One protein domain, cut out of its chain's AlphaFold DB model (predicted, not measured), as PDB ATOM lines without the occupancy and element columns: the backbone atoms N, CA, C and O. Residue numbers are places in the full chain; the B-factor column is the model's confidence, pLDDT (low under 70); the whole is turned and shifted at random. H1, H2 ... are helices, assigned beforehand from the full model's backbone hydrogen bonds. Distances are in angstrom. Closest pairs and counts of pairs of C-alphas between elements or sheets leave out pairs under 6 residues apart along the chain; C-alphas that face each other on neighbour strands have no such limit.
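What this domain is: This is residues 84 to 159 of the 214 residues of an uncharacterized protein of Alphaproteobacteria bacterium (UniProt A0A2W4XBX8). One long helix, H4, runs like a handle out of a small body, and its last residues, 147 to 159, stick out free. The body gathers round the first half of H4, with H1 near its first residues on one side, H2 and the short H3 on the other, and the stretch from 93 to 105 bowing out past its beginning on the way from H1 to H2. The printed part has 76 residues with four named helices, in the order H1, H2, H3, H4, and no named strand; the class is all helix. The whole is loose, with a radius of gyration of the C-alphas of 15.3 A, and its outline is flat, spanning 52 by 31 by 15 A, with the free part of H4 adding to the length.

How they stand to each other: H4, residues 131 to 159, is the longest helix. H1, residues 84 to 92, only just touches it, with 3 pairs of C-alphas within 8 A, and H4 takes part with residues 132 to 133 alone. The closest C-alphas of the two are those of Gly 92 and Leu 133, 5.6 A apart. Their lines stand at a steep tilt of 48 degrees, and they run opposite ways. H2, residues 106 to 118, is close to H4 but not clearly touching, the closest C-alphas being those of Ala 116 and Ile 138 at 6.9 A. H2 and H4 run the same way at a tilt of 38 degrees, only just steep. H3, residues 123 to 126, is also close to H4 but not clearly touching, with the C-alphas of Val 126 and Ala 134 closest at 6.2 A. H2 and H3 touch only at the corner by their link, H2 with residues 113 to 117 alone; the closest C-alphas are those of Ala 113 and Met 123, 6.6 A apart. H1 is apart from both H2 and H3. In H1, H2 and H4 every O i to N i+4 pair is within hydrogen-bond range; H3 is too short for such a pair, and its one O i to N i+3 pair is within range.

Where its parts are: H4 measures 42.0 A from C-alpha 131 at (-30.195, 46.268, -15.354) to C-alpha 159 at (8.700, 57.339, -26.627). H2 is 18.7 A long, H1 10.7 A and H3 4.8 A. H1 begins with C-alpha 84 at (-21.568, 49.352, -1.123).

The domain as a whole: The two C-alphas farthest apart are those of Gly 97 and Leu 159, at 52.3 A. Without residues 147 to 159, the body of 63 residues spans 31 by 30 by 15 A. The link from H1 to H2 is long, with 13 residues; those from H2 to H3 and from H3 to H4 are tight. The printed part has no cut. Its mean pLDDT is 87.5, and residues 148 to 159 are under 70.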
ATOM      1  N   PHE A  84     -21.122  49.342   0.270       85.81
ATOM      2  CA  PHE A  84     -21.568  49.352  -1.123       85.81
ATOM      3  C   PHE A  84     -21.498  47.971  -1.798       85.81
ATOM      4  O   PHE A  84     -22.468  47.625  -2.479       85.81
ATOM      5  N   PRO A  85     -20.431  47.157  -1.635       88.00
ATOM      6  CA  PRO A  85     -20.394  45.806  -2.196       88.00
ATOM      7  C   PRO A  85     -21.510  44.904  -1.661       88.00
ATOM      8  O   PRO A  85     -22.170  44.229  -2.453       88.00
ATOM      9  N   GLY A  86     -21.768  44.921  -0.349       91.81
ATOM     10  CA  GLY A  86     -22.843  44.144   0.265       91.81
ATOM     11  C   GLY A  86     -24.225  44.578  -0.215       91.81
ATOM     12  O   GLY A  86     -25.036  43.739  -0.610       91.81
ATOM     13  N   LEU A  87     -24.478  45.888  -0.290       91.06
ATOM     14  CA  LEU A  87     -25.727  46.433  -0.832       91.06
ATOM     15  C   LEU A  87     -25.905  46.090  -2.319       91.06
ATOM     16  O   LEU A  87     -27.002  45.728  -2.746       91.06
ATOM     17  N   ALA A  88     -24.839  46.160  -3.119       91.56
ATOM     18  CA  ALA A  88     -24.882  45.782  -4.528       91.56
ATOM     19  C   ALA A  88     -25.152  44.282  -4.710       91.56
ATOM     20  O   ALA A  88     -25.941  43.912  -5.577       91.56
ATOM     21  N   ALA A  89     -24.569  43.421  -3.873       91.06
ATOM     22  CA  ALA A  89     -24.870  41.991  -3.879       91.06
ATOM     23  C   ALA A  89     -26.324  41.717  -3.456       91.06
ATOM     24  O   ALA A  89     -27.024  40.939  -4.099       91.06
ATOM     25  N   GLN A  90     -26.807  42.402  -2.418       92.94
ATOM     26  CA  GLN A  90     -28.160  42.225  -1.897       92.94
ATOM     27  C   GLN A  90     -29.240  42.693  -2.883       92.94
ATOM     28  O   GLN A  90     -30.248  42.014  -3.070       92.94
ATOM     29  N   TYR A  91     -29.055  43.859  -3.507       95.44
ATOM     30  CA  TYR A  91     -30.094  44.513  -4.314       95.44
ATOM     31  C   TYR A  91     -29.845  44.467  -5.817       95.44
ATOM     32  O   TYR A  91     -30.716  44.887  -6.589       95.44
ATOM     33  N   GLY A  92     -28.668  44.020  -6.244       96.19
ATOM     34  CA  GLY A  92     -28.222  44.054  -7.633       96.19
ATOM     35  C   GLY A  92     -28.295  42.717  -8.356       96.19
ATOM     36  O   GLY A  92     -28.114  42.704  -9.569       96.19
ATOM     37  N   THR A  93     -28.609  41.616  -7.673       95.94
ATOM     38  CA  THR A  93     -28.800  40.303  -8.305       95.94
ATOM     39  C   THR A  93     -30.262  40.083  -8.702       95.94
ATOM     40  O   THR A  93     -31.188  40.481  -7.995       95.94
ATOM     41  N   LEU A  94     -30.482  39.477  -9.868       97.00
ATOM     42  CA  LEU A  94     -31.805  39.058 -10.323       97.00
ATOM     43  C   LEU A  94     -32.308  37.834  -9.539       97.00
ATOM     44  O   LEU A  94     -31.494  37.006  -9.113       97.00
ATOM     45  N   PRO A  95     -33.637  37.680  -9.380       94.56
ATOM     46  CA  PRO A  95     -34.223  36.462  -8.831       94.56
ATOM     47  C   PRO A  95     -33.808  35.216  -9.621       94.56
ATOM     48  O   PRO A  95     -33.498  35.290 -10.812       94.56
ATOM     49  N   GLU A  96     -33.845  34.051  -8.974       92.12
ATOM     50  CA  GLU A  96     -33.593  32.786  -9.667       92.12
ATOM     51  C   GLU A  96     -34.561  32.573 -10.838       92.12
ATOM     52  O   GLU A  96     -35.730  32.956 -10.791       92.12
ATOM     53  N   GLY A  97     -34.049  31.975 -11.916       92.19
ATOM     54  CA  GLY A  97     -34.806  31.735 -13.146       92.19
ATOM     55  C   GLY A  97     -34.953  32.952 -14.066       92.19
ATOM     56  O   GLY A  97     -35.407  32.784 -15.193       92.19
ATOM     57  N   GLN A  98     -34.543  34.151 -13.637       96.00
ATOM     58  CA  GLN A  98     -34.459  35.326 -14.506       96.00
ATOM     59  C   GLN A  98     -33.026  35.574 -14.958       96.00
ATOM     60  O   GLN A  98     -32.070  35.330 -14.217       96.00
ATOM     61  N   THR A  99     -32.889  36.113 -16.166       97.06
ATOM     62  CA  THR A  99     -31.605  36.584 -16.679       97.06
ATOM     63  C   THR A  99     -31.745  37.981 -17.270       97.06
ATOM     64  O   THR A  99     -32.826  38.348 -17.739       97.06
ATOM     65  N   LEU A 100     -30.678  38.777 -17.251       97.31
ATOM     66  CA  LEU A 100     -30.731  40.150 -17.750       97.31
ATOM     67  C   LEU A 100     -31.177  40.207 -19.215       97.31
ATOM     68  O   LEU A 100     -32.045  41.011 -19.547       97.31
ATOM     69  N   SER A 101     -30.662  39.319 -20.067       96.44
ATOM     70  CA  SER A 101     -31.045  39.286 -21.483       96.44
ATOM     71  C   SER A 101     -32.525  38.955 -21.693       96.44
ATOM     72  O   SER A 101     -33.128  39.457 -22.635       96.44
ATOM     73  N   SER A 102     -33.144  38.175 -20.796       95.69
ATOM     74  CA  SER A 102     -34.582  37.866 -20.868       95.69
ATOM     75  C   SER A 102     -35.492  39.069 -20.574       95.69
ATOM     76  O   SER A 102     -36.669  39.046 -20.927       95.69
ATOM     77  N   LEU A 103     -34.955  40.125 -19.950       96.38
ATOM     78  CA  LEU A 103     -35.672  41.374 -19.663       96.38
ATOM     79  C   LEU A 103     -35.593  42.387 -20.815       96.38
ATOM     80  O   LEU A 103     -36.197  43.458 -20.732       96.38
ATOM     81  N   LEU A 104     -34.820  42.083 -21.857       96.62
ATOM     82  CA  LEU A 104     -34.534  42.970 -22.978       96.62
ATOM     83  C   LEU A 104     -35.186  42.443 -24.260       96.62
ATOM     84  O   LEU A 104     -35.471  41.254 -24.402       96.62
ATOM     85  N   ASN A 105     -35.398  43.333 -25.230       97.88
ATOM     86  CA  ASN A 105     -35.684  42.888 -26.592       97.88
ATOM     87  C   ASN A 105     -34.410  42.285 -27.228       97.88
ATOM     88  O   ASN A 105     -33.297  42.453 -26.726       97.88
ATOM     89  N   ALA A 106     -34.571  41.585 -28.352       96.75
ATOM     90  CA  ALA A 106     -33.467  40.882 -29.009       96.75
ATOM     91  C   ALA A 106     -32.320  41.811 -29.454       96.75
ATOM     92  O   ALA A 106     -31.154  41.416 -29.402       96.75
ATOM     93  N   GLU A 107     -32.636  43.038 -29.875       97.81
ATOM     94  CA  GLU A 107     -31.636  44.022 -30.295       97.81
ATOM     95  C   GLU A 107     -30.774  44.475 -29.108       97.81
ATOM     96  O   GLU A 107     -29.541  44.459 -29.185       97.81
ATOM     97  N   ASP A 108     -31.412  44.806 -27.987       96.44
ATOM     98  CA  ASP A 108     -30.738  45.251 -26.770       96.44
ATOM     99  C   ASP A 108     -29.929  44.125 -26.115       96.44
ATOM    100  O   ASP A 108     -28.809  44.369 -25.664       96.44
ATOM    101  N   ALA A 109     -30.425  42.884 -26.128       96.38
ATOM    102  CA  ALA A 109     -29.673  41.722 -25.650       96.38
ATOM    103  C   ALA A 109     -28.402  41.479 -26.489       96.38
ATOM    104  O   ALA A 109     -27.312  41.277 -25.947       96.38
ATOM    105  N   ALA A 110     -28.501  41.580 -27.819       96.38
ATOM    106  CA  ALA A 110     -27.341  41.471 -28.702       96.38
ATOM    107  C   ALA A 110     -26.347  42.630 -28.501       96.38
ATOM    108  O   ALA A 110     -25.127  42.439 -28.546       96.38
ATOM    109  N   ARG A 111     -26.850  43.847 -28.255       95.94
ATOM    110  CA  ARG A 111     -26.019  45.011 -27.917       95.94
ATOM    111  C   ARG A 111     -25.304  44.820 -26.581       95.94
ATOM    112  O   ARG A 111     -24.114  45.119 -26.518       95.94
ATOM    113  N   LEU A 112     -25.991  44.315 -25.559       95.75
ATOM    114  CA  LEU A 112     -25.410  44.019 -24.252       95.75
ATOM    115  C   LEU A 112     -24.249  43.027 -24.379       95.75
ATOM    116  O   LEU A 112     -23.153  43.331 -23.915       95.75
ATOM    117  N   ALA A 113     -24.458  41.906 -25.076       95.50
ATOM    118  CA  ALA A 113     -23.423  40.891 -25.282       95.50
ATOM    119  C   ALA A 113     -22.174  41.449 -25.981       95.50
ATOM    120  O   ALA A 113     -21.046  41.173 -25.572       95.50
ATOM    121  N   ARG A 114     -22.367  42.287 -27.007       95.62
ATOM    122  CA  ARG A 114     -21.260  42.955 -27.703       95.62
ATOM    123  C   ARG A 114     -20.485  43.891 -26.776       95.62
ATOM    124  O   ARG A 114     -19.264  43.799 -26.710       95.62
ATOM    125  N   VAL A 115     -21.184  44.775 -26.060       94.56
ATOM    126  CA  VAL A 115     -20.545  45.764 -25.176       94.56
ATOM    127  C   VAL A 115     -19.831  45.081 -24.010       94.56
ATOM    128  O   VAL A 115     -18.723  45.482 -23.669       94.56
ATOM    129  N   ALA A 116     -20.413  44.025 -23.434       94.62
ATOM    130  CA  ALA A 116     -19.760  43.224 -22.402       94.62
ATOM    131  C   ALA A 116     -18.425  42.643 -22.903       94.62
ATOM    132  O   ALA A 116     -17.412  42.752 -22.213       94.62
ATOM    133  N   GLY A 117     -18.390  42.136 -24.142       93.62
ATOM    134  CA  GLY A 117     -17.157  41.683 -24.790       93.62
ATOM    135  C   GLY A 117     -16.111  42.790 -24.966       93.62
ATOM    136  O   GLY A 117     -14.937  42.569 -24.680       93.62
ATOM    137  N   GLU A 118     -16.519  44.000 -25.364       92.38
ATOM    138  CA  GLU A 118     -15.610  45.153 -25.519       92.38
ATOM    139  C   GLU A 118     -14.929  45.562 -24.203       92.38
ATOM    140  O   GLU A 118     -13.796  46.049 -24.218       92.38
ATOM    141  N   VAL A 119     -15.602  45.356 -23.066       93.06
ATOM    142  CA  VAL A 119     -15.073  45.683 -21.733       93.06
ATOM    143  C   VAL A 119     -14.539  44.468 -20.961       93.06
ATOM    144  O   VAL A 119     -14.215  44.601 -19.783       93.06
ATOM    145  N   ASN A 120     -14.400  43.307 -21.615       91.12
ATOM    146  CA  ASN A 120     -13.971  42.029 -21.022       91.12
ATOM    147  C   ASN A 120     -14.804  41.590 -19.804       91.12
ATOM    148  O   ASN A 120     -14.276  41.013 -18.853       91.12
ATOM    149  N   LEU A 121     -16.105  41.874 -19.825       92.88
ATOM    150  CA  LEU A 121     -17.037  41.436 -18.798       92.88
ATOM    151  C   LEU A 121     -17.699  40.124 -19.235       92.88
ATOM    152  O   LEU A 121     -18.301  40.048 -20.305       92.88
ATOM    153  N   ASP A 122     -17.577  39.089 -18.405       94.44
ATOM    154  CA  ASP A 122     -18.160  37.775 -18.680       94.44
ATOM    155  C   ASP A 122     -19.692  37.856 -18.682       94.44
ATOM    156  O   ASP A 122     -20.315  38.216 -17.678       94.44
ATOM    157  N   MET A 123     -20.305  37.475 -19.804       94.62
ATOM    158  CA  MET A 123     -21.759  37.472 -19.941       94.62
ATOM    159  C   MET A 123     -22.443  36.574 -18.911       94.62
ATOM    160  O   MET A 123     -23.517  36.934 -18.442       94.62
ATOM    161  N   ALA A 124     -21.822  35.477 -18.470       93.25
ATOM    162  CA  ALA A 124     -22.398  34.639 -17.418       93.25
ATOM    163  C   ALA A 124     -22.573  35.403 -16.091       93.25
ATOM    164  O   ALA A 124     -23.541  35.173 -15.361       93.25
ATOM    165  N   GLN A 125     -21.677  36.351 -15.794       92.12
ATOM    166  CA  GLN A 125     -21.791  37.229 -14.626       92.12
ATOM    167  C   GLN A 125     -22.855  38.309 -14.847       92.12
ATOM    168  O   GLN A 125     -23.648  38.591 -13.947       92.12
ATOM    169  N   VAL A 126     -22.904  38.883 -16.052       95.62
ATOM    170  CA  VAL A 126     -23.872  39.923 -16.437       95.62
ATOM    171  C   VAL A 126     -25.309  39.412 -16.374       95.62
ATOM    172  O   VAL A 126     -26.184  40.126 -15.889       95.62
ATOM    173  N   GLU A 127     -25.560  38.167 -16.792       96.81
ATOM    174  CA  GLU A 127     -26.905  37.579 -16.806       96.81
ATOM    175  C   GLU A 127     -27.562  37.544 -15.420       96.81
ATOM    176  O   GLU A 127     -28.787  37.577 -15.327       96.81
ATOM    177  N   ARG A 128     -26.779  37.510 -14.334       95.75
ATOM    178  CA  ARG A 128     -27.296  37.517 -12.956       95.75
ATOM    179  C   ARG A 128     -27.534  38.919 -12.401       95.75
ATOM    180  O   ARG A 128     -28.103  39.037 -11.318       95.75
ATOM    181  N   MET A 129     -27.110  39.970 -13.094       97.31
ATOM    182  CA  MET A 129     -27.236  41.346 -12.621       97.31
ATOM    183  C   MET A 129     -28.580  41.949 -13.013       97.31
ATOM    184  O   MET A 129     -29.090  41.757 -14.113       97.31
ATOM    185  N   ARG A 130     -29.137  42.776 -12.132       97.50
ATOM    186  CA  ARG A 130     -30.228  43.679 -12.494       97.50
ATOM    187  C   ARG A 130     -29.718  44.743 -13.474       97.50
ATOM    188  O   ARG A 130     -28.542  45.112 -13.400       97.50
ATOM    189  N   PRO A 131     -30.600  45.316 -14.317       96.38
ATOM    190  CA  PRO A 131     -30.195  46.268 -15.354       96.38
ATOM    191  C   PRO A 131     -29.335  47.433 -14.848       96.38
ATOM    192  O   PRO A 131     -28.351  47.800 -15.485       96.38
ATOM    193  N   TRP A 132     -29.663  47.987 -13.676       95.75
ATOM    194  CA  TRP A 132     -28.927  49.114 -13.099       95.75
ATOM    195  C   TRP A 132     -27.481  48.749 -12.726       95.75
ATOM    196  O   TRP A 132     -26.571  49.531 -12.985       95.75
ATOM    197  N   LEU A 133     -27.253  47.554 -12.167       96.12
ATOM    198  CA  LEU A 133     -25.922  47.122 -11.739       96.12
ATOM    199  C   LEU A 133     -25.043  46.799 -12.952       96.12
ATOM    200  O   LEU A 133     -23.880  47.199 -12.996       96.12
ATOM    201  N   ALA A 134     -25.609  46.136 -13.964       95.81
ATOM    202  CA  ALA A 134     -24.916  45.892 -15.226       95.81
ATOM    203  C   ALA A 134     -24.507  47.210 -15.903       95.81
ATOM    204  O   ALA A 134     -23.357  47.362 -16.311       95.81
ATOM    205  N   ALA A 135     -25.417  48.190 -15.955       94.12
ATOM    206  CA  ALA A 135     -25.130  49.505 -16.519       94.12
ATOM    207  C   ALA A 135     -23.987  50.223 -15.781       94.12
ATOM    208  O   ALA A 135     -23.104  50.781 -16.435       94.12
ATOM    209  N   LEU A 136     -23.956  50.176 -14.443       92.19
ATOM    210  CA  LEU A 136     -22.868  50.765 -13.653       92.19
ATOM    211  C   LEU A 136     -21.522  50.083 -13.923       92.19
ATOM    212  O   LEU A 136     -20.540  50.773 -14.190       92.19
ATOM    213  N   ASN A 137     -21.480  48.746 -13.915       92.69
ATOM    214  CA  ASN A 137     -20.256  47.985 -14.178       92.69
ATOM    215  C   ASN A 137     -19.703  48.259 -15.579       92.69
ATOM    216  O   ASN A 137     -18.524  48.579 -15.727       92.69
ATOM    217  N   ILE A 138     -20.558  48.194 -16.602       93.38
ATOM    218  CA  ILE A 138     -20.169  48.482 -17.986       93.38
ATOM    219  C   ILE A 138     -19.650  49.917 -18.107       93.38
ATOM    220  O   ILE A 138     -18.586  50.133 -18.684       93.38
ATOM    221  N   THR A 139     -20.358  50.894 -17.533       89.94
ATOM    222  CA  THR A 139     -19.951  52.309 -17.579       89.94
ATOM    223  C   THR A 139     -18.587  52.520 -16.922       89.94
ATOM    224  O   THR A 139     -17.718  53.178 -17.498       89.94
ATOM    225  N   TYR A 140     -18.374  51.934 -15.743       88.81
ATOM    226  CA  TYR A 140     -17.120  52.049 -15.007       88.81
ATOM    227  C   TYR A 140     -15.952  51.391 -15.750       88.81
ATOM    228  O   TYR A 140     -14.912  52.022 -15.948       88.81
ATOM    229  N   LEU A 141     -16.123  50.149 -16.216       91.06
ATOM    230  CA  LEU A 141     -15.084  49.423 -16.952       91.06
ATOM    231  C   LEU A 141     -14.746  50.109 -18.275       91.06
ATOM    232  O   LEU A 141     -13.570  50.250 -18.613       91.06
ATOM    233  N   TYR A 142     -15.754  50.611 -18.990       89.00
ATOM    234  CA  TYR A 142     -15.542  51.397 -20.198       89.00
ATOM    235  C   TYR A 142     -14.701  52.650 -19.910       89.00
ATOM    236  O   TYR A 142     -13.713  52.907 -20.605       89.00
ATOM    237  N   ALA A 143     -15.034  53.406 -18.859       85.25
ATOM    238  CA  ALA A 143     -14.257  54.574 -18.446       85.25
ATOM    239  C   ALA A 143     -12.812  54.196 -18.068       85.25
ATOM    240  O   ALA A 143     -11.865  54.812 -18.559       85.25
ATOM    241  N   ALA A 144     -12.623  53.142 -17.271       83.75
ATOM    242  CA  ALA A 144     -11.309  52.678 -16.829       83.75
ATOM    243  C   ALA A 144     -10.409  52.225 -17.995       83.75
ATOM    244  O   ALA A 144      -9.231  52.598 -18.066       83.75
ATOM    245  N   LEU A 145     -10.961  51.467 -18.950       84.69
ATOM    246  CA  LEU A 145     -10.240  51.023 -20.145       84.69
ATOM    247  C   LEU A 145      -9.855  52.204 -21.032       84.69
ATOM    248  O   LEU A 145      -8.718  52.282 -21.502       84.69
ATOM    249  N   ARG A 146     -10.760  53.169 -21.218       80.88
ATOM    250  CA  ARG A 146     -10.484  54.374 -22.010       80.88
ATOM    251  C   ARG A 146      -9.386  55.228 -21.387       80.88
ATOM    252  O   ARG A 146      -8.495  55.667 -22.112       80.88
ATOM    253  N   ILE A 147      -9.398  55.418 -20.070       75.12
ATOM    254  CA  ILE A 147      -8.332  56.138 -19.356       75.12
ATOM    255  C   ILE A 147      -6.993  55.402 -19.503       75.12
ATOM    256  O   ILE A 147      -5.967  56.021 -19.784       75.12
ATOM    257  N   SER A 148      -6.999  54.073 -19.399       69.88
ATOM    258  CA  SER A 148      -5.795  53.252 -19.577       69.88
ATOM    259  C   SER A 148      -5.231  53.338 -21.004       69.88
ATOM    260  O   SER A 148      -4.023  53.491 -21.187       69.88
ATOM    261  N   MET A 149      -6.091  53.323 -22.027       65.94
ATOM    262  CA  MET A 149      -5.675  53.498 -23.424       65.94
ATOM    263  C   MET A 149      -5.133  54.905 -23.706       65.94
ATOM    264  O   MET A 149      -4.157  55.038 -24.444       65.94
ATOM    265  N   LEU A 150      -5.720  55.952 -23.111       61.25
ATOM    266  CA  LEU A 150      -5.192  57.319 -23.215       61.25
ATOM    267  C   LEU A 150      -3.758  57.399 -22.672       61.25
ATOM    268  O   LEU A 150      -2.895  57.983 -23.329       61.25
ATOM    269  N   ARG A 151      -3.468  56.721 -21.552       58.62
ATOM    270  CA  ARG A 151      -2.104  56.611 -21.006       58.62
ATOM    271  C   ARG A 151      -1.153  55.875 -21.947       58.62
ATOM    272  O   ARG A 151      -0.068  56.382 -22.212       58.62
ATOM    273  N   ALA A 152      -1.559  54.722 -22.482       57.31
ATOM    274  CA  ALA A 152      -0.729  53.940 -23.406       57.31
ATOM    275  C   ALA A 152      -0.405  54.705 -24.703       57.31
ATOM    276  O   ALA A 152       0.691  54.597 -25.254       57.31
ATOM    277  N   ARG A 153      -1.347  55.517 -25.192       57.97
ATOM    278  CA  ARG A 153      -1.149  56.344 -26.387       57.97
ATOM    279  C   ARG A 153      -0.240  57.543 -26.110       57.97
ATOM    280  O   ARG A 153       0.609  57.859 -26.940       57.97
ATOM    281  N   ALA A 154      -0.377  58.169 -24.939       55.31
ATOM    282  CA  ALA A 154       0.512  59.240 -24.496       55.31
ATOM    283  C   ALA A 154       1.957  58.746 -24.314       55.31
ATOM    284  O   ALA A 154       2.881  59.387 -24.810       55.31
ATOM    285  N   THR A 155       2.170  57.576 -23.695       55.81
ATOM    286  CA  THR A 155       3.514  56.990 -23.547       55.81
ATOM    287  C   THR A 155       4.122  56.598 -24.889       55.81
ATOM    288  O   THR A 155       5.281  56.924 -25.131       55.81
ATOM    289  N   ALA A 156       3.356  55.983 -25.798       52.00
ATOM    290  CA  ALA A 156       3.830  55.672 -27.148       52.00
ATOM    291  C   ALA A 156       4.242  56.936 -27.929       52.00
ATOM    292  O   ALA A 156       5.291  56.947 -28.573       52.00
ATOM    293  N   SER A 157       3.472  58.026 -27.816       50.62
ATOM    294  CA  SER A 157       3.818  59.316 -28.430       50.62
ATOM    295  C   SER A 157       5.050  59.959 -27.783       50.62
ATOM    296  O   SER A 157       5.873  60.540 -28.487       50.62
ATOM    297  N   MET A 158       5.232  59.833 -26.463       48.25
ATOM    298  CA  MET A 158       6.421  60.329 -25.754       48.25
ATOM    299  C   MET A 158       7.689  59.540 -26.109       48.25
ATOM    300  O   MET A 158       8.750  60.130 -26.300       48.25
ATOM    301  N   LEU A 159       7.589  58.213 -26.234       49.75
ATOM    302  CA  LEU A 159       8.700  57.339 -26.627       49.75
ATOM    303  C   LEU A 159       9.135  57.575 -28.078       49.75
ATOM    304  O   LEU A 159      10.332  57.554 -28.354       49.75
TER     305      LEU A 159